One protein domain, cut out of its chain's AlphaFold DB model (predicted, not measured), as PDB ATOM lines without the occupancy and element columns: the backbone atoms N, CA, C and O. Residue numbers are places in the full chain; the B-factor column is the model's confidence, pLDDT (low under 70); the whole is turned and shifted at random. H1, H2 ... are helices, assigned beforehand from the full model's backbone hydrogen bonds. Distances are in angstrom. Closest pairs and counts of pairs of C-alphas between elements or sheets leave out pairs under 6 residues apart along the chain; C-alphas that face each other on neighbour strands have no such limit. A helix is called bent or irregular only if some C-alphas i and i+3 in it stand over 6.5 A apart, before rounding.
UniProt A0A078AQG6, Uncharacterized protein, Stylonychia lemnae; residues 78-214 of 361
ATOM      1  N   LEU A  78     -82.497  57.485  40.611       96.81
ATOM      2  CA  LEU A  78     -83.958  57.496  40.420       96.81
ATOM      3  C   LEU A  78     -84.420  56.462  39.389       96.81
ATOM      4  O   LEU A  78     -85.438  55.802  39.582       96.81
ATOM      5  N   ARG A  79     -83.651  56.288  38.309       95.94
ATOM      6  CA  ARG A  79     -83.926  55.274  37.289       95.94
ATOM      7  C   ARG A  79     -83.758  53.873  37.866       95.94
ATOM      8  O   ARG A  79     -84.605  53.023  37.618       95.94
ATOM      9  N   PHE A  80     -82.713  53.654  38.665       97.06
ATOM     10  CA  PHE A  80     -82.510  52.401  39.390       97.06
ATOM     11  C   PHE A  80     -83.729  52.049  40.260       97.06
ATOM     12  O   PHE A  80     -84.300  50.976  40.080       97.06
ATOM     13  N   ILE A  81     -84.171  52.956  41.140       97.94
ATOM     14  CA  ILE A  81     -85.309  52.702  42.043       97.94
ATOM     15  C   ILE A  81     -86.581  52.429  41.237       97.94
ATOM     16  O   ILE A  81     -87.300  51.473  41.517       97.94
ATOM     17  N   ARG A  82     -86.846  53.232  40.203       97.19
ATOM     18  CA  ARG A  82     -88.036  53.086  39.363       97.19
ATOM     19  C   ARG A  82     -88.086  51.720  38.675       97.19
ATOM     20  O   ARG A  82     -89.085  51.013  38.773       97.19
ATOM     21  N   VAL A  83     -86.992  51.323  38.025       96.44
ATOM     22  CA  VAL A  83     -86.887  50.021  37.350       96.44
ATOM     23  C   VAL A  83     -86.984  48.868  38.352       96.44
ATOM     24  O   VAL A  83     -87.624  47.862  38.037       96.44
ATOM     25  N   LEU A  84     -86.425  49.033  39.555       97.25
ATOM     26  CA  LEU A  84     -86.508  48.050  40.634       97.25
ATOM     27  C   LEU A  84     -87.952  47.826  41.057       97.25
ATOM     28  O   LEU A  84     -88.397  46.681  41.095       97.25
ATOM     29  N   VAL A  85     -88.691  48.909  41.303       97.88
ATOM     30  CA  VAL A  85     -90.110  48.858  41.667       97.88
ATOM     31  C   VAL A  85     -90.930  48.216  40.551       97.88
ATOM     32  O   VAL A  85     -91.723  47.325  40.831       97.88
ATOM     33  N   TYR A  86     -90.709  48.584  39.287       97.75
ATOM     34  CA  TYR A  86     -91.440  47.992  38.162       97.75
ATOM     35  C   TYR A  86     -91.242  46.480  38.047       97.75
ATOM     36  O   TYR A  86     -92.216  45.742  37.921       97.75
ATOM     37  N   HIS A  87     -89.995  46.008  38.109       96.44
ATOM     38  CA  HIS A  87     -89.703  44.576  38.018       96.44
ATOM     39  C   HIS A  87     -90.195  43.824  39.246       96.44
ATOM     40  O   HIS A  87     -90.763  42.744  39.105       96.44
ATOM     41  N   PHE A  88     -90.018  44.398  40.435       96.31
ATOM     42  CA  PHE A  88     -90.511  43.796  41.663       96.31
ATOM     43  C   PHE A  88     -92.031  43.636  41.600       96.31
ATOM     44  O   PHE A  88     -92.522  42.521  41.726       96.31
ATOM     45  N   LEU A  89     -92.770  44.705  41.285       97.12
ATOM     46  CA  LEU A  89     -94.225  44.656  41.140       97.12
ATOM     47  C   LEU A  89     -94.670  43.672  40.057       97.12
ATOM     48  O   LEU A  89     -95.611  42.922  40.297       97.12
ATOM     49  N   PHE A  90     -93.986  43.595  38.912       96.38
ATOM     50  CA  PHE A  90     -94.318  42.612  37.875       96.38
ATOM     51  C   PHE A  90     -94.371  41.176  38.423       96.38
ATOM     52  O   PHE A  90     -95.276  40.423  38.075       96.38
ATOM     53  N   PHE A  91     -93.461  40.782  39.318       94.62
ATOM     54  CA  PHE A  91     -93.484  39.427  39.880       94.62
ATOM     55  C   PHE A  91     -94.621  39.179  40.883       94.62
ATOM     56  O   PHE A  91     -94.962  38.018  41.088       94.62
ATOM     57  N   TYR A  92     -95.242  40.217  41.456       95.06
ATOM     58  CA  TYR A  92     -96.365  40.076  42.398       95.06
ATOM     59  C   TYR A  92     -97.736  40.306  41.756       95.06
ATOM     60  O   TYR A  92     -98.679  39.579  42.054       95.06
ATOM     61  N   ILE A  93     -97.860  41.298  40.871       96.75
ATOM     62  CA  ILE A  93     -99.135  41.689  40.244       96.75
ATOM     63  C   ILE A  93     -99.185  41.406  38.734       96.75
ATOM     64  O   ILE A  93    -100.212  41.622  38.087       96.75
ATOM     65  N   GLY A  94     -98.099  40.901  38.146       95.75
ATOM     66  CA  GLY A  94     -98.056  40.477  36.749       95.75
ATOM     67  C   GLY A  94     -98.228  41.635  35.773       95.75
ATOM     68  O   GLY A  94     -97.716  42.736  35.972       95.75
ATOM     69  N   MET A  95     -99.001  41.397  34.710       96.00
ATOM     70  CA  MET A  95     -99.286  42.400  33.673       96.00
ATOM     71  C   MET A  95    -100.054  43.624  34.195       96.00
ATOM     72  O   MET A  95    -100.069  44.652  33.521       96.00
ATOM     73  N   LEU A  96    -100.649  43.558  35.393       96.62
ATOM     74  CA  LEU A  96    -101.306  44.711  36.018       96.62
ATOM     75  C   LEU A  96    -100.319  45.830  36.381       96.62
ATOM     76  O   LEU A  96    -100.740  46.955  36.632       96.62
ATOM     77  N   VAL A  97     -99.007  45.567  36.348       97.38
ATOM     78  CA  VAL A  97     -97.986  46.616  36.463       97.38
ATOM     79  C   VAL A  97     -97.931  47.523  35.226       97.38
ATOM     80  O   VAL A  97     -97.439  48.643  35.314       97.38
ATOM     81  N   VAL A  98     -98.416  47.078  34.059       97.06
ATOM     82  CA  VAL A  98     -98.285  47.841  32.806       97.06
ATOM     83  C   VAL A  98     -99.018  49.189  32.879       97.06
ATOM     84  O   VAL A  98     -98.368  50.192  32.599       97.06
ATOM     85  N   PRO A  99    -100.292  49.279  33.320       97.75
ATOM     86  CA  PRO A  99    -100.943  50.568  33.567       97.75
ATOM     87  C   PRO A  99    -100.157  51.492  34.506       97.75
ATOM     88  O   PRO A  99    -100.072  52.691  34.253       97.75
ATOM     89  N   LEU A 100     -99.530  50.940  35.553       97.00
ATOM     90  CA  LEU A 100     -98.702  51.713  36.482       97.00
ATOM     91  C   LEU A 100     -97.455  52.279  35.789       97.00
ATOM     92  O   LEU A 100     -97.118  53.439  35.990       97.00
ATOM     93  N   ILE A 101     -96.787  51.490  34.944       97.06
ATOM     94  CA  ILE A 101     -95.632  51.958  34.164       97.06
ATOM     95  C   ILE A 101     -96.058  53.034  33.167       97.06
ATOM     96  O   ILE A 101     -95.359  54.026  33.014       97.06
ATOM     97  N   VAL A 102     -97.207  52.870  32.508       97.06
ATOM     98  CA  VAL A 102     -97.729  53.838  31.529       97.06
ATOM     99  C   VAL A 102     -98.085  55.180  32.177       97.06
ATOM    100  O   VAL A 102     -97.998  56.205  31.513       97.06
ATOM    101  N   LEU A 103     -98.434  55.197  33.467       97.19
ATOM    102  CA  LEU A 103     -98.693  56.439  34.201       97.19
ATOM    103  C   LEU A 103     -97.430  57.305  34.376       97.19
ATOM    104  O   LEU A 103     -97.528  58.528  34.405       97.19
ATOM    105  N   PHE A 104     -96.255  56.681  34.507       96.75
ATOM    106  CA  PHE A 104     -94.996  57.371  34.829       96.75
ATOM    107  C   PHE A 104     -93.968  57.383  33.689       96.75
ATOM    108  O   PHE A 104     -93.059  58.213  33.694       96.75
ATOM    109  N   ASP A 105     -94.085  56.461  32.738       96.12
ATOM    110  CA  ASP A 105     -93.209  56.289  31.582       96.12
ATOM    111  C   ASP A 105     -94.055  55.971  30.334       96.12
ATOM    112  O   ASP A 105     -95.053  56.630  30.062       96.12
ATOM    113  N   SER A 106     -93.650  54.991  29.524       96.00
ATOM    114  CA  SER A 106     -94.267  54.691  28.238       96.00
ATOM    115  C   SER A 106     -94.604  53.211  28.088       96.00
ATOM    116  O   SER A 106     -93.970  52.327  28.674       96.00
ATOM    117  N   VAL A 107     -95.576  52.925  27.219       95.69
ATOM    118  CA  VAL A 107     -95.925  51.552  26.817       95.69
ATOM    119  C   VAL A 107     -94.715  50.851  26.185       95.69
ATOM    120  O   VAL A 107     -94.507  49.653  26.372       95.69
ATOM    121  N   GLN A 108     -93.878  51.595  25.457       95.50
ATOM    122  CA  GLN A 108     -92.672  51.076  24.817       95.50
ATOM    123  C   GLN A 108     -91.658  50.596  25.856       95.50
ATOM    124  O   GLN A 108     -91.057  49.541  25.656       95.50
ATOM    125  N   LEU A 109     -91.520  51.293  26.989       94.94
ATOM    126  CA  LEU A 109     -90.651  50.847  28.071       94.94
ATOM    127  C   LEU A 109     -91.139  49.514  28.661       94.94
ATOM    128  O   LEU A 109     -90.351  48.579  28.792       94.94
ATOM    129  N   ALA A 110     -92.444  49.384  28.929       95.31
ATOM    130  CA  ALA A 110     -93.042  48.129  29.399       95.31
ATOM    131  C   ALA A 110     -92.872  46.978  28.382       95.31
ATOM    132  O   ALA A 110     -92.557  45.843  28.754       95.31
ATOM    133  N   ASN A 111     -93.016  47.272  27.085       93.44
ATOM    134  CA  ASN A 111     -92.741  46.330  25.997       93.44
ATOM    135  C   ASN A 111     -91.271  45.892  25.971       93.44
ATOM    136  O   ASN A 111     -90.982  44.706  25.797       93.44
ATOM    137  N   ASN A 112     -90.344  46.828  26.169       92.69
ATOM    138  CA  ASN A 112     -88.910  46.563  26.144       92.69
ATOM    139  C   ASN A 112     -88.424  45.809  27.397       92.69
ATOM    140  O   ASN A 112     -87.517  44.984  27.284       92.69
ATOM    141  N   PHE A 113     -89.083  45.985  28.550       93.31
ATOM    142  CA  PHE A 113     -88.930  45.104  29.721       93.31
ATOM    143  C   PHE A 113     -89.563  43.722  29.542       93.31
ATOM    144  O   PHE A 113     -89.309  42.820  30.339       93.31
ATOM    145  N   GLN A 114     -90.320  43.522  28.458       93.19
ATOM    146  CA  GLN A 114     -91.021  42.278  28.147       93.19
ATOM    147  C   GLN A 114     -92.107  41.958  29.177       93.19
ATOM    148  O   GLN A 114     -92.315  40.795  29.501       93.19
ATOM    149  N   PHE A 115     -92.816  42.979  29.663       94.19
ATOM    150  CA  PHE A 115     -93.991  42.814  30.529       94.19
ATOM    151  C   PHE A 115     -95.299  42.701  29.743       94.19
ATOM    152  O   PHE A 115     -96.359  42.480  30.325       94.19
ATOM    153  N   PHE A 116     -95.229  42.845  28.418       91.94
ATOM    154  CA  PHE A 116     -96.393  42.880  27.547       91.94
ATOM    155  C   PHE A 116     -96.192  42.032  26.281       91.94
ATOM    156  O   PHE A 116     -95.073  41.833  25.789       91.94
ATOM    157  N   VAL A 117     -97.304  41.513  25.749       83.44
ATOM    158  CA  VAL A 117     -97.343  40.514  24.661       83.44
ATOM    159  C   VAL A 117     -96.749  41.045  23.352       83.44
ATOM    160  O   VAL A 117     -96.211  40.273  22.557       83.44
ATOM    161  N   GLN A 118     -96.795  42.363  23.138       83.25
ATOM    162  CA  GLN A 118     -96.236  43.022  21.952       83.25
ATOM    163  C   GLN A 118     -94.700  43.105  21.958       83.25
ATOM    164  O   GLN A 118     -94.105  43.637  21.023       83.25
ATOM    165  N   SER A 119     -94.033  42.563  22.980       73.56
ATOM    166  CA  SER A 119     -92.576  42.495  23.003       73.56
ATOM    167  C   SER A 119     -92.026  41.659  21.835       73.56
ATOM    168  O   SER A 119     -92.483  40.549  21.541       73.56
ATOM    169  N   GLY A 120     -90.961  42.151  21.192       74.62
ATOM    170  CA  GLY A 120     -90.267  41.435  20.109       74.62
ATOM    171  C   GLY A 120     -89.633  40.102  20.543       74.62
ATOM    172  O   GLY A 120     -89.142  39.338  19.712       74.62
ATOM    173  N   ASN A 121     -89.647  39.788  21.844       83.31
ATOM    174  CA  ASN A 121     -89.102  38.563  22.416       83.31
ATOM    175  C   ASN A 121     -90.148  37.779  23.224       83.31
ATOM    176  O   ASN A 121     -89.986  37.553  24.426       83.31
ATOM    177  N   LYS A 122     -91.188  37.296  22.532       87.62
ATOM    178  CA  LYS A 122     -92.296  36.508  23.109       87.62
ATOM    179  C   LYS A 122     -91.844  35.379  24.041       87.62
ATOM    180  O   LYS A 122     -92.492  35.121  25.045       87.62
ATOM    181  N   ARG A 123     -90.721  34.712  23.739       85.44
ATOM    182  CA  ARG A 123     -90.199  33.608  24.567       85.44
ATOM    183  C   ARG A 123     -89.850  34.056  25.981       85.44
ATOM    184  O   ARG A 123     -90.148  33.339  26.929       85.44
ATOM    185  N   VAL A 124     -89.217  35.220  26.119       85.25
ATOM    186  CA  VAL A 124     -88.826  35.706  27.444       85.25
ATOM    187  C   VAL A 124     -90.040  36.240  28.193       85.25
ATOM    188  O   VAL A 124     -90.160  35.933  29.372       85.25
ATOM    189  N   PHE A 125     -90.982  36.905  27.514       89.69
ATOM    190  CA  PHE A 125     -92.281  37.245  28.111       89.69
ATOM    191  C   PHE A 125     -92.993  35.999  28.661       89.69
ATOM    192  O   PHE A 125     -93.341  35.972  29.832       89.69
ATOM    193  N   ILE A 126     -93.133  34.929  27.864       89.38
ATOM    194  CA  ILE A 126     -93.768  33.674  28.311       89.38
ATOM    195  C   ILE A 126     -93.054  33.115  29.544       89.38
ATOM    196  O   ILE A 126     -93.701  32.762  30.524       89.38
ATOM    197  N   PHE A 127     -91.721  33.063  29.521       87.06
ATOM    198  CA  PHE A 127     -90.947  32.553  30.648       87.06
ATOM    199  C   PHE A 127     -91.129  33.402  31.917       87.06
ATOM    200  O   PHE A 127     -91.318  32.849  32.999       87.06
ATOM    201  N   GLN A 128     -91.118  34.732  31.791       89.00
ATOM    202  CA  GLN A 128     -91.380  35.649  32.900       89.00
ATOM    203  C   GLN A 128     -92.807  35.489  33.444       89.00
ATOM    204  O   GLN A 128     -92.986  35.405  34.655       89.00
ATOM    205  N   SER A 129     -93.805  35.359  32.567       92.00
ATOM    206  CA  SER A 129     -95.205  35.140  32.944       92.00
ATOM    207  C   SER A 129     -95.410  33.809  33.663       92.00
ATOM    208  O   SER A 129     -96.123  33.758  34.658       92.00
ATOM    209  N   VAL A 130     -94.746  32.738  33.220       88.81
ATOM    210  CA  VAL A 130     -94.764  31.441  33.917       88.81
ATOM    211  C   VAL A 130     -94.172  31.577  35.323       88.81
ATOM    212  O   VAL A 130     -94.766  31.098  36.285       88.81
ATOM    213  N   GLN A 131     -93.036  32.267  35.466       88.50
ATOM    214  CA  GLN A 131     -92.430  32.525  36.777       88.50
ATOM    215  C   GLN A 131     -93.336  33.358  37.686       88.50
ATOM    216  O   GLN A 131     -93.477  33.025  38.859       88.50
ATOM    217  N   PHE A 132     -93.970  34.398  37.139       93.12
ATOM    218  CA  PHE A 132     -94.972  35.199  37.838       93.12
ATOM    219  C   PHE A 132     -96.135  34.329  38.329       93.12
ATOM    220  O   PHE A 132     -96.444  34.368  39.513       93.12
ATOM    221  N   ILE A 133     -96.736  33.500  37.468       93.31
ATOM    222  CA  ILE A 133     -97.875  32.644  37.841       93.31
ATOM    223  C   ILE A 133     -97.493  31.701  38.987       93.31
ATOM    224  O   ILE A 133     -98.228  31.602  39.968       93.31
ATOM    225  N   PHE A 134     -96.330  31.046  38.909       90.25
ATOM    226  CA  PHE A 134     -95.865  30.175  39.992       90.25
ATOM    227  C   PHE A 134     -95.615  30.942  41.294       90.25
ATOM    228  O   PHE A 134     -95.999  30.465  42.363       90.25
ATOM    229  N   HIS A 135     -95.012  32.130  41.219       90.50
ATOM    230  CA  HIS A 135     -94.784  32.964  42.396       90.50
ATOM    231  C   HIS A 135     -96.095  33.468  43.014       90.50
ATOM    232  O   HIS A 135     -96.244  33.449  44.238       90.50
ATOM    233  N   LEU A 136     -97.068  33.851  42.184       93.94
ATOM    234  CA  LEU A 136     -98.392  34.288  42.611       93.94
ATOM    235  C   LEU A 136     -99.141  33.157  43.317       93.94
ATOM    236  O   LEU A 136     -99.620  33.361  44.427       93.94
ATOM    237  N   ILE A 137     -99.197  31.958  42.724       91.00
ATOM    238  CA  ILE A 137     -99.829  30.785  43.351       91.00
ATOM    239  C   ILE A 137     -99.202  30.525  44.721       91.00
ATOM    240  O   ILE A 137     -99.913  30.361  45.709       91.00
ATOM    241  N   HIS A 138     -97.872  30.539  44.801       91.25
ATOM    242  CA  HIS A 138     -97.161  30.285  46.047       91.25
ATOM    243  C   HIS A 138     -97.458  31.351  47.114       91.25
ATOM    244  O   HIS A 138     -97.742  31.017  48.264       91.25
ATOM    245  N   THR A 139     -97.476  32.624  46.711       93.50
ATOM    246  CA  THR A 139     -97.820  33.757  47.579       93.50
ATOM    247  C   THR A 139     -99.262  33.663  48.074       93.50
ATOM    248  O   THR A 139     -99.505  33.842  49.262       93.50
ATOM    249  N   LEU A 140    -100.217  33.325  47.200       93.38
ATOM    250  CA  LEU A 140    -101.627  33.165  47.566       93.38
ATOM    251  C   LEU A 140    -101.847  31.980  48.513       93.38
ATOM    252  O   LEU A 140    -102.628  32.104  49.452       93.38
ATOM    253  N   LEU A 141    -101.149  30.857  48.317       92.62
ATOM    254  CA  LEU A 141    -101.222  29.704  49.221       92.62
ATOM    255  C   LEU A 141    -100.697  30.046  50.619       92.62
ATOM    256  O   LEU A 141    -101.342  29.717  51.612       92.62
ATOM    257  N   ILE A 142     -99.560  30.740  50.702       92.56
ATOM    258  CA  ILE A 142     -98.979  31.181  51.977       92.56
ATOM    259  C   ILE A 142     -99.870  32.229  52.645       92.56
ATOM    260  O   ILE A 142    -100.164  32.119  53.834       92.56
ATOM    261  N   ALA A 143    -100.362  33.210  51.889       93.31
ATOM    262  CA  ALA A 143    -101.291  34.205  52.405       93.31
ATOM    263  C   ALA A 143    -102.587  33.551  52.909       93.31
ATOM    264  O   ALA A 143    -103.069  33.911  53.979       93.31
ATOM    265  N   ASN A 144    -103.132  32.556  52.203       94.75
ATOM    266  CA  ASN A 144    -104.340  31.869  52.653       94.75
ATOM    267  C   ASN A 144    -104.079  31.019  53.900       94.75
ATOM    268  O   ASN A 144    -104.922  30.963  54.788       94.75
ATOM    269  N   TYR A 145    -102.900  30.401  54.002       93.81
ATOM    270  CA  TYR A 145    -102.499  29.659  55.194       93.81
ATOM    271  C   TYR A 145    -102.485  30.544  56.452       93.81
ATOM    272  O   TYR A 145    -103.034  30.148  57.479       93.81
ATOM    273  N   TYR A 146    -101.915  31.753  56.366       94.50
ATOM    274  CA  TYR A 146    -101.818  32.668  57.512       94.50
ATOM    275  C   TYR A 146    -103.094  33.479  57.772       94.50
ATOM    276  O   TYR A 146    -103.490  33.634  58.925       94.50
ATOM    277  N   PHE A 147    -103.748  33.989  56.726       96.81
ATOM    278  CA  PHE A 147    -104.873  34.925  56.857       96.81
ATOM    279  C   PHE A 147    -106.251  34.289  56.653       96.81
ATOM    280  O   PHE A 147    -107.250  34.934  56.956       96.81
ATOM    281  N   LYS A 148    -106.330  33.049  56.146       95.44
ATOM    282  CA  LYS A 148    -107.589  32.326  55.867       95.44
ATOM    283  C   LYS A 148    -108.598  33.148  55.051       95.44
ATOM    284  O   LYS A 148    -109.799  33.088  55.297       95.44
ATOM    285  N   PHE A 149    -108.108  33.947  54.101       96.06
ATOM    286  CA  PHE A 149    -108.953  34.844  53.306       96.06
ATOM    287  C   PHE A 149    -109.849  34.088  52.311       96.06
ATOM    288  O   PHE A 149    -110.852  34.630  51.854       96.06
ATOM    289  N   ALA A 150    -109.488  32.852  51.960       94.44
ATOM    290  CA  ALA A 150    -110.259  31.976  51.095       94.44
ATOM    291  C   ALA A 150    -110.913  30.838  51.907       94.44
ATOM    292  O   ALA A 150    -110.347  30.369  52.895       94.44
ATOM    293  N   PRO A 151    -112.089  30.339  51.483       93.25
ATOM    294  CA  PRO A 151    -112.897  29.401  52.271       93.25
ATOM    295  C   PRO A 151    -112.340  27.968  52.334       93.25
ATOM    296  O   PRO A 151    -112.899  27.123  53.030       93.25
ATOM    297  N   PHE A 152    -111.263  27.659  51.612       92.81
ATOM    298  CA  PHE A 152    -110.635  26.339  51.626       92.81
ATOM    299  C   PHE A 152    -109.488  26.276  52.643       92.81
ATOM    300  O   PHE A 152    -108.667  27.189  52.750       92.81
ATOM    301  N   LYS A 153    -109.397  25.157  53.372       93.19
ATOM    302  CA  LYS A 153    -108.302  24.896  54.313       93.19
ATOM    303  C   LYS A 153    -107.026  24.571  53.534       93.19
ATOM    304  O   LYS A 153    -106.885  23.477  52.996       93.19
ATOM    305  N   THR A 154    -106.091  25.515  53.471       91.31
ATOM    306  CA  THR A 154    -104.760  25.271  52.897       91.31
ATOM    307  C   THR A 154    -103.867  24.596  53.932       91.31
ATOM    308  O   THR A 154    -103.643  25.142  55.007       91.31
ATOM    309  N   GLU A 155    -103.328  23.420  53.608       91.69
ATOM    310  CA  GLU A 155    -102.281  22.764  54.396       91.69
ATOM    311  C   GLU A 155    -100.958  22.828  53.618       91.69
ATOM    312  O   GLU A 155    -100.859  22.314  52.506       91.69
ATOM    313  N   LEU A 156     -99.919  23.451  54.186       88.31
ATOM    314  CA  LEU A 156     -98.602  23.611  53.545       88.31
ATOM    315  C   LEU A 156     -97.692  22.380  53.733       88.31
ATOM    316  O   LEU A 156     -96.483  22.518  53.889       88.31
ATOM    317  N   LYS A 157     -98.249  21.161  53.716       83.75
ATOM    318  CA  LYS A 157     -97.523  19.916  54.059       83.75
ATOM    319  C   LYS A 157     -96.249  19.670  53.232       83.75
ATOM    320  O   LYS A 157     -95.343  19.013  53.724       83.75
ATOM    321  N   ASN A 158     -96.155  20.240  52.027       78.94
ATOM    322  CA  ASN A 158     -94.999  20.114  51.126       78.94
ATOM    323  C   ASN A 158     -94.417  21.465  50.680       78.94
ATOM    324  O   ASN A 158     -93.616  21.522  49.745       78.94
ATOM    325  N   ILE A 159     -94.845  22.558  51.311       79.44
ATOM    326  CA  ILE A 159     -94.414  23.908  50.966       79.44
ATOM    327  C   ILE A 159     -93.636  24.469  52.150       79.44
ATOM    328  O   ILE A 159     -94.201  24.956  53.125       79.44
ATOM    329  N   PHE A 160     -92.314  24.378  52.045       85.31
ATOM    330  CA  PHE A 160     -91.397  24.885  53.056       85.31
ATOM    331  C   PHE A 160     -91.300  26.418  52.957       85.31
ATOM    332  O   PHE A 160     -91.009  26.926  51.865       85.31
ATOM    333  N   PRO A 161     -91.491  27.175  54.055       83.38
ATOM    334  CA  PRO A 161     -91.304  28.628  54.072       83.38
ATOM    335  C   PRO A 161     -89.944  29.073  53.513       83.38
ATOM    336  O   PRO A 161     -89.837  30.101  52.846       83.38
ATOM    337  N   GLU A 162     -88.907  28.259  53.699       86.19
ATOM    338  CA  GLU A 162     -87.558  28.473  53.181       86.19
ATOM    339  C   GLU A 162     -87.528  28.497  51.647       86.19
ATOM    340  O   GLU A 162     -86.768  29.258  51.051       86.19
ATOM    341  N   GLN A 163     -88.365  27.695  50.979       83.50
ATOM    342  CA  GLN A 163     -88.467  27.703  49.517       83.50
ATOM    343  C   GLN A 163     -89.110  28.995  49.012       83.50
ATOM    344  O   GLN A 163     -88.672  29.536  47.994       83.50
ATOM    345  N   TYR A 164     -90.121  29.502  49.721       86.25
ATOM    346  CA  TYR A 164     -90.734  30.791  49.411       86.25
ATOM    347  C   TYR A 164     -89.754  31.942  49.614       86.25
ATOM    348  O   TYR A 164     -89.597  32.785  48.726       86.25
ATOM    349  N   LEU A 165     -89.036  31.937  50.740       88.81
ATOM    350  CA  LEU A 165     -87.988  32.910  51.022       88.81
ATOM    351  C   LEU A 165     -86.908  32.874  49.936       88.81
ATOM    352  O   LEU A 165     -86.560  33.913  49.382       88.81
ATOM    353  N   PHE A 166     -86.430  31.684  49.563       86.56
ATOM    354  CA  PHE A 166     -85.425  31.525  48.512       86.56
ATOM    355  C   PHE A 166     -85.914  32.049  47.156       86.56
ATOM    356  O   PHE A 166     -85.186  32.770  46.476       86.56
ATOM    357  N   MET A 167     -87.156  31.736  46.772       86.56
ATOM    358  CA  MET A 167     -87.765  32.248  45.540       86.56
ATOM    359  C   MET A 167     -87.875  33.780  45.561       86.56
ATOM    360  O   MET A 167     -87.554  34.436  44.570       86.56
ATOM    361  N   THR A 168     -88.264  34.356  46.698       90.25
ATOM    362  CA  THR A 168     -88.377  35.808  46.888       90.25
ATOM    363  C   THR A 168     -87.015  36.495  46.801       90.25
ATOM    364  O   THR A 168     -86.863  37.479  46.080       90.25
ATOM    365  N   VAL A 169     -85.990  35.941  47.457       90.00
ATOM    366  CA  VAL A 169     -84.607  36.436  47.376       90.00
ATOM    367  C   VAL A 169     -84.074  36.334  45.946       90.00
ATOM    368  O   VAL A 169     -83.451  37.274  45.454       90.00
ATOM    369  N   GLN A 170     -84.355  35.240  45.233       88.62
ATOM    370  CA  GLN A 170     -83.967  35.087  43.830       88.62
ATOM    371  C   GLN A 170     -84.605  36.167  42.940       88.62
ATOM    372  O   GLN A 170     -83.918  36.751  42.094       88.62
ATOM    373  N   ILE A 171     -85.899  36.446  43.124       89.25
ATOM    374  CA  ILE A 171     -86.606  37.522  42.417       89.25
ATOM    375  C   ILE A 171     -85.979  38.877  42.755       89.25
ATOM    376  O   ILE A 171     -85.692  39.650  41.841       89.25
ATOM    377  N   LEU A 172     -85.695  39.141  44.032       93.19
ATOM    378  CA  LEU A 172     -85.078  40.386  44.486       93.19
ATOM    379  C   LEU A 172     -83.699  40.608  43.853       93.19
ATOM    380  O   LEU A 172     -83.462  41.670  43.280       93.19
ATOM    381  N   ILE A 173     -82.819  39.600  43.882       87.81
ATOM    382  CA  ILE A 173     -81.492  39.661  43.247       87.81
ATOM    383  C   ILE A 173     -81.641  39.938  41.751       87.81
ATOM    384  O   ILE A 173     -80.957  40.802  41.207       87.81
ATOM    385  N   ARG A 174     -82.562  39.249  41.068       87.69
ATOM    386  CA  ARG A 174     -82.796  39.471  39.638       87.69
ATOM    387  C   ARG A 174     -83.267  40.897  39.347       87.69
ATOM    388  O   ARG A 174     -82.739  41.523  38.430       87.69
ATOM    389  N   CYS A 175     -84.234  41.406  40.106       92.88
ATOM    390  CA  CYS A 175     -84.732  42.771  39.946       92.88
ATOM    391  C   CYS A 175     -83.618  43.788  40.218       92.88
ATOM    392  O   CYS A 175     -83.463  44.738  39.453       92.88
ATOM    393  N   PHE A 176     -82.792  43.552  41.240       93.50
ATOM    394  CA  PHE A 176     -81.630  44.378  41.559       93.50
ATOM    395  C   PHE A 176     -80.636  44.437  40.396       93.50
ATOM    396  O   PHE A 176     -80.287  45.528  39.957       93.50
ATOM    397  N   LEU A 177     -80.238  43.289  39.837       88.00
ATOM    398  CA  LEU A 177     -79.288  43.227  38.721       88.00
ATOM    399  C   LEU A 177     -79.784  43.983  37.480       88.00
ATOM    400  O   LEU A 177     -79.037  44.771  36.897       88.00
ATOM    401  N   ILE A 178     -81.053  43.788  37.101       90.25
ATOM    402  CA  ILE A 178     -81.665  44.509  35.974       90.25
ATOM    403  C   ILE A 178     -81.673  46.021  36.251       90.25
ATOM    404  O   ILE A 178     -81.323  46.829  35.392       90.25
ATOM    405  N   SER A 179     -82.010  46.409  37.479       94.00
ATOM    406  CA  SER A 179     -82.109  47.814  37.878       94.00
ATOM    407  C   SER A 179     -80.759  48.510  37.924       94.00
ATOM    408  O   SER A 179     -80.656  49.631  37.434       94.00
ATOM    409  N   VAL A 180     -79.718  47.866  38.472       91.56
ATOM    410  CA  VAL A 180     -78.340  48.399  38.488       91.56
ATOM    411  C   VAL A 180     -77.916  48.734  37.072       91.56
ATOM    412  O   VAL A 180     -77.393  49.815  36.808       91.56
ATOM    413  N   ARG A 181     -78.210  47.830  36.141       87.62
ATOM    414  CA  ARG A 181     -77.856  48.034  34.753       87.62
ATOM    415  C   ARG A 181     -78.580  49.209  34.118       87.62
ATOM    416  O   ARG A 181     -77.937  50.046  33.493       87.62
ATOM    417  N   HIS A 182     -79.895  49.305  34.293       90.94
ATOM    418  CA  HIS A 182     -80.619  50.467  33.791       90.94
ATOM    419  C   HIS A 182     -80.166  51.759  34.481       90.94
ATOM    420  O   HIS A 182     -80.080  52.791  33.819       90.94
ATOM    421  N   GLY A 183     -79.791  51.697  35.761       92.50
ATOM    422  CA  GLY A 183     -79.172  52.798  36.499       92.50
ATOM    423  C   GLY A 183     -77.865  53.284  35.868       92.50
ATOM    424  O   GLY A 183     -77.622  54.483  35.850       92.50
ATOM    425  N   TYR A 184     -77.073  52.386  35.287       89.44
ATOM    426  CA  TYR A 184     -75.842  52.696  34.551       89.44
ATOM    427  C   TYR A 184     -76.041  52.918  33.039       89.44
ATOM    428  O   TYR A 184     -75.081  53.158  32.311       89.44
ATOM    429  N   SER A 185     -77.273  52.851  32.535       87.50
ATOM    430  CA  SER A 185     -77.559  53.100  31.120       87.50
ATOM    431  C   SER A 185     -77.407  54.589  30.782       87.50
ATOM    432  O   SER A 185     -77.765  55.447  31.592       87.50
ATOM    433  N   SER A 186     -76.924  54.921  29.583       89.31
ATOM    434  CA  SER A 186     -76.844  56.320  29.146       89.31
ATOM    435  C   SER A 186     -78.243  56.936  28.999       89.31
ATOM    436  O   SER A 186     -79.238  56.246  28.761       89.31
ATOM    437  N   GLU A 187     -78.346  58.258  29.142       89.56
ATOM    438  CA  GLU A 187     -79.610  58.992  28.977       89.56
ATOM    439  C   GLU A 187     -80.237  58.746  27.598       89.56
ATOM    440  O   GLU A 187     -81.443  58.536  27.476       89.56
ATOM    441  N   MET A 188     -79.405  58.730  26.554       86.94
ATOM    442  CA  MET A 188     -79.832  58.488  25.180       86.94
ATOM    443  C   MET A 188     -80.393  57.074  25.009       86.94
ATOM    444  O   MET A 188     -81.468  56.901  24.440       86.94
ATOM    445  N   ARG A 189     -79.704  56.070  25.557       86.94
ATOM    446  CA  ARG A 189     -80.139  54.672  25.521       86.94
ATOM    447  C   ARG A 189     -81.456  54.459  26.249       86.94
ATOM    448  O   ARG A 189     -82.370  53.833  25.712       86.94
ATOM    449  N   TYR A 190     -81.587  55.024  27.444       91.56
ATOM    450  CA  TYR A 190     -82.840  54.955  28.184       91.56
ATOM    451  C   TYR A 190     -83.979  55.643  27.425       91.56
ATOM    452  O   TYR A 190     -85.062  55.073  27.305       91.56
ATOM    453  N   LYS A 191     -83.727  56.809  26.814       92.31
ATOM    454  CA  LYS A 191     -84.709  57.475  25.948       92.31
ATOM    455  C   LYS A 191     -85.131  56.597  24.773       92.31
ATOM    456  O   LYS A 191     -86.330  56.451  24.550       92.31
ATOM    457  N   LEU A 192     -84.196  55.943  24.085       90.75
ATOM    458  CA  LEU A 192     -84.520  55.005  23.003       90.75
ATOM    459  C   LEU A 192     -85.425  53.863  23.488       90.75
ATOM    460  O   LEU A 192     -86.420  53.555  22.831       90.75
ATOM    461  N   MET A 193     -85.145  53.309  24.671       91.50
ATOM    462  CA  MET A 193     -85.981  52.288  25.316       91.50
ATOM    463  C   MET A 193     -87.377  52.805  25.697       91.50
ATOM    464  O   MET A 193     -88.334  52.036  25.691       91.50
ATOM    465  N   THR A 194     -87.521  54.091  26.018       94.06
ATOM    466  CA  THR A 194     -88.835  54.697  26.298       94.06
ATOM    467  C   THR A 194     -89.589  55.126  25.041       94.06
ATOM    468  O   THR A 194     -90.811  55.189  25.059       94.06
ATOM    469  N   GLN A 195     -88.906  55.430  23.941       94.25
ATOM    470  CA  GLN A 195     -89.541  56.044  22.771       94.25
ATOM    471  C   GLN A 195     -89.908  55.033  21.690       94.25
ATOM    472  O   GLN A 195     -90.906  55.213  20.998       94.25
ATOM    473  N   SER A 196     -89.114  53.974  21.518       91.56
ATOM    474  CA  SER A 196     -89.330  53.010  20.438       91.56
ATOM    475  C   SER A 196     -89.179  51.560  20.900       91.56
ATOM    476  O   SER A 196     -88.390  51.265  21.805       91.56
ATOM    477  N   PRO A 197     -89.945  50.630  20.296       90.44
ATOM    478  CA  PRO A 197     -89.749  49.208  20.528       90.44
ATOM    479  C   PRO A 197     -88.360  48.809  20.023       90.44
ATOM    480  O   PRO A 197     -88.010  49.053  18.869       90.44
ATOM    481  N   GLN A 198     -87.568  48.197  20.895       90.50
ATOM    482  CA  GLN A 198     -86.209  47.792  20.573       90.50
ATOM    483  C   GLN A 198     -86.164  46.369  20.025       90.50
ATOM    484  O   GLN A 198     -86.995  45.508  20.331       90.50
ATOM    485  N   SER A 199     -85.157  46.108  19.193       89.12
ATOM    486  CA  SER A 199     -84.955  44.781  18.623       89.12
ATOM    487  C   SER A 199     -84.609  43.766  19.717       89.12
ATOM    488  O   SER A 199     -84.009  44.087  20.745       89.12
ATOM    489  N   LYS A 200     -84.937  42.490  19.483       84.62
ATOM    490  CA  LYS A 200     -84.584  41.403  20.408       84.62
ATOM    491  C   LYS A 200     -83.082  41.362  20.705       84.62
ATOM    492  O   LYS A 200     -82.710  41.094  21.842       84.62
ATOM    493  N   GLN A 201     -82.247  41.612  19.696       82.81
ATOM    494  CA  GLN A 201     -80.791  41.635  19.845       82.81
ATOM    495  C   GLN A 201     -80.361  42.768  20.780       82.81
ATOM    496  O   GLN A 201     -79.619  42.515  21.727       82.81
ATOM    497  N   TYR A 202     -80.911  43.968  20.585       84.00
ATOM    498  CA  TYR A 202     -80.650  45.124  21.438       84.00
ATOM    499  C   TYR A 202     -81.037  44.855  22.894       84.00
ATOM    500  O   TYR A 202     -80.211  44.979  23.794       84.00
ATOM    501  N   ILE A 203     -82.262  44.365  23.118       83.06
ATOM    502  CA  ILE A 203     -82.753  44.019  24.456       83.06
ATOM    503  C   ILE A 203     -81.934  42.875  25.065       83.06
ATOM    504  O   ILE A 203     -81.672  42.887  26.259       83.06
ATOM    505  N   SER A 204     -81.503  41.877  24.287       77.94
ATOM    506  CA  SER A 204     -80.674  40.786  24.823       77.94
ATOM    507  C   SER A 204     -79.284  41.254  25.238       77.94
ATOM    508  O   SER A 204     -78.807  40.837  26.296       77.94
ATOM    509  N   LYS A 205     -78.679  42.164  24.458       75.94
ATOM    510  CA  LYS A 205     -77.446  42.838  24.853       75.94
ATOM    511  C   LYS A 205     -77.688  43.606  26.140       75.94
ATOM    512  O   LYS A 205     -76.887  43.468  27.047       75.94
ATOM    513  N   ASP A 206     -78.812  44.308  26.278       71.00
ATOM    514  CA  ASP A 206     -79.102  45.148  27.447       71.00
ATOM    515  C   ASP A 206     -79.655  44.407  28.669       71.00
ATOM    516  O   ASP A 206     -79.566  44.894  29.788       71.00
ATOM    517  N   LEU A 207     -80.168  43.191  28.515       65.56
ATOM    518  CA  LEU A 207     -80.608  42.393  29.651       65.56
ATOM    519  C   LEU A 207     -79.500  41.483  30.180       65.56
ATOM    520  O   LEU A 207     -79.620  41.137  31.345       65.56
ATOM    521  N   LEU A 208     -78.455  41.140  29.390       59.69
ATOM    522  CA  LEU A 208     -77.284  40.251  29.661       59.69
ATOM    523  C   LEU A 208     -77.546  39.005  30.538       59.69
ATOM    524  O   LEU A 208     -76.630  38.227  30.739       59.69
ATOM    525  N   LEU A 209     -78.755  38.730  31.024       57.44
ATOM    526  CA  LEU A 209     -79.005  37.707  32.028       57.44
ATOM    527  C   LEU A 209     -78.661  36.342  31.441       57.44
ATOM    528  O   LEU A 209     -78.004  35.532  32.076       57.44
ATOM    529  N   ILE A 210     -79.031  36.135  30.175       63.56
ATOM    530  CA  ILE A 210     -78.616  34.966  29.402       63.56
ATOM    531  C   ILE A 210     -77.096  34.989  29.200       63.56
ATOM    532  O   ILE A 210     -76.448  33.986  29.461       63.56
ATOM    533  N   ASN A 211     -76.506  36.121  28.828       64.50
ATOM    534  CA  ASN A 211     -75.066  36.231  28.568       64.50
ATOM    535  C   ASN A 211     -74.198  36.050  29.834       64.50
ATOM    536  O   ASN A 211     -73.050  35.635  29.727       64.50
ATOM    537  N   TRP A 212     -74.742  36.265  31.038       62.16
ATOM    538  CA  TRP A 212     -74.075  35.959  32.313       62.16
ATOM    539  C   TRP A 212     -73.958  34.452  32.529       62.16
ATOM    540  O   TRP A 212     -72.955  33.960  33.042       62.16
ATOM    541  N   PHE A 213     -74.974  33.700  32.103       64.00
ATOM    542  CA  PHE A 213     -74.927  32.242  32.123       64.00
ATOM    543  C   PHE A 213     -74.221  31.663  30.899       64.00
ATOM    544  O   PHE A 213     -73.705  30.551  30.986       64.00
ATOM    545  N   PHE A 214     -74.183  32.387  29.780       70.44
ATOM    546  CA  PHE A 214     -73.644  31.948  28.498       70.44
ATOM    547  C   PHE A 214     -72.665  32.989  27.943       70.44
ATOM    548  O   PHE A 214     -73.013  33.790  27.079       70.44
TER     549      PHE A 214
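AT A GLANCE: This is residues 78 to 214 of the 361 residues of an uncharacterized protein of Stylonychia lemnae (UniProt A0A078AQG6). Two long helices, H3 and H4, form a splayed hairpin, with H1a, the first arm of the bent helix H1, packed along H4 on the open side. H1b folds back beside H1a, short helices H2, H5 and H6 gather at the end away from the long loop 148 to 160, and H7 follows H6. The printed part has 137 residues with seven named helices, H1 to H7 in order, and no named strand: all helix. It is compact, with a radius of gyration of the C-alphas of 16.5 A, yet elongated, spanning 52 by 33 by 28 A.

IN THESE COORDINATES: H1, residues 78 to 104, begins at C-alpha 78 (-83.958, 57.496, 40.420). By its hydrogen bonds it was assigned as one helix, but it is bent: C-alphas 92 and 95 are 9.5 A apart. Its arms are H1a, 78 to 92, 21.5 A long, and H1b, 95 to 104. H2 is 107 to 112, H3 122 to 147, 36.1 A, and H4 161 to 183, 32.3 A. H5 is 187 to 195, H6 200 to 207, and H7 209 to 213, ending at C-alpha 213 (-74.927, 32.242, 32.123).

HOW THE PARTS SIT: H1a touches H4, closest C-alphas Phe 80 and Gly 183, 4.4 A. H1a touches H1b at 23 degrees, a shallow tilt, opposite ways, C-alphas Phe 90 and Val 97 closest at 5.6 A. Hairpin H3 and H4 only just touch, with 3 pairs of C-alphas within 8 A. H2 touches H5, closest C-alphas Leu 109 and Thr 194, 4.6 A. Every O i to N i+4 pair is within hydrogen-bond range in H2 to H6, against 10 of 11 in H1a, 3 of 6 in H1b and 0 of 1 in H7, where 1 of 2 O i to N i+3 pairs is.

THE WHOLE: The farthest C-alphas, Lys 153 and Met 188, are 52.8 A apart. The printed part has no cut; the H3 to H4 link is long. Residues 207 to 213 have pLDDT under 70.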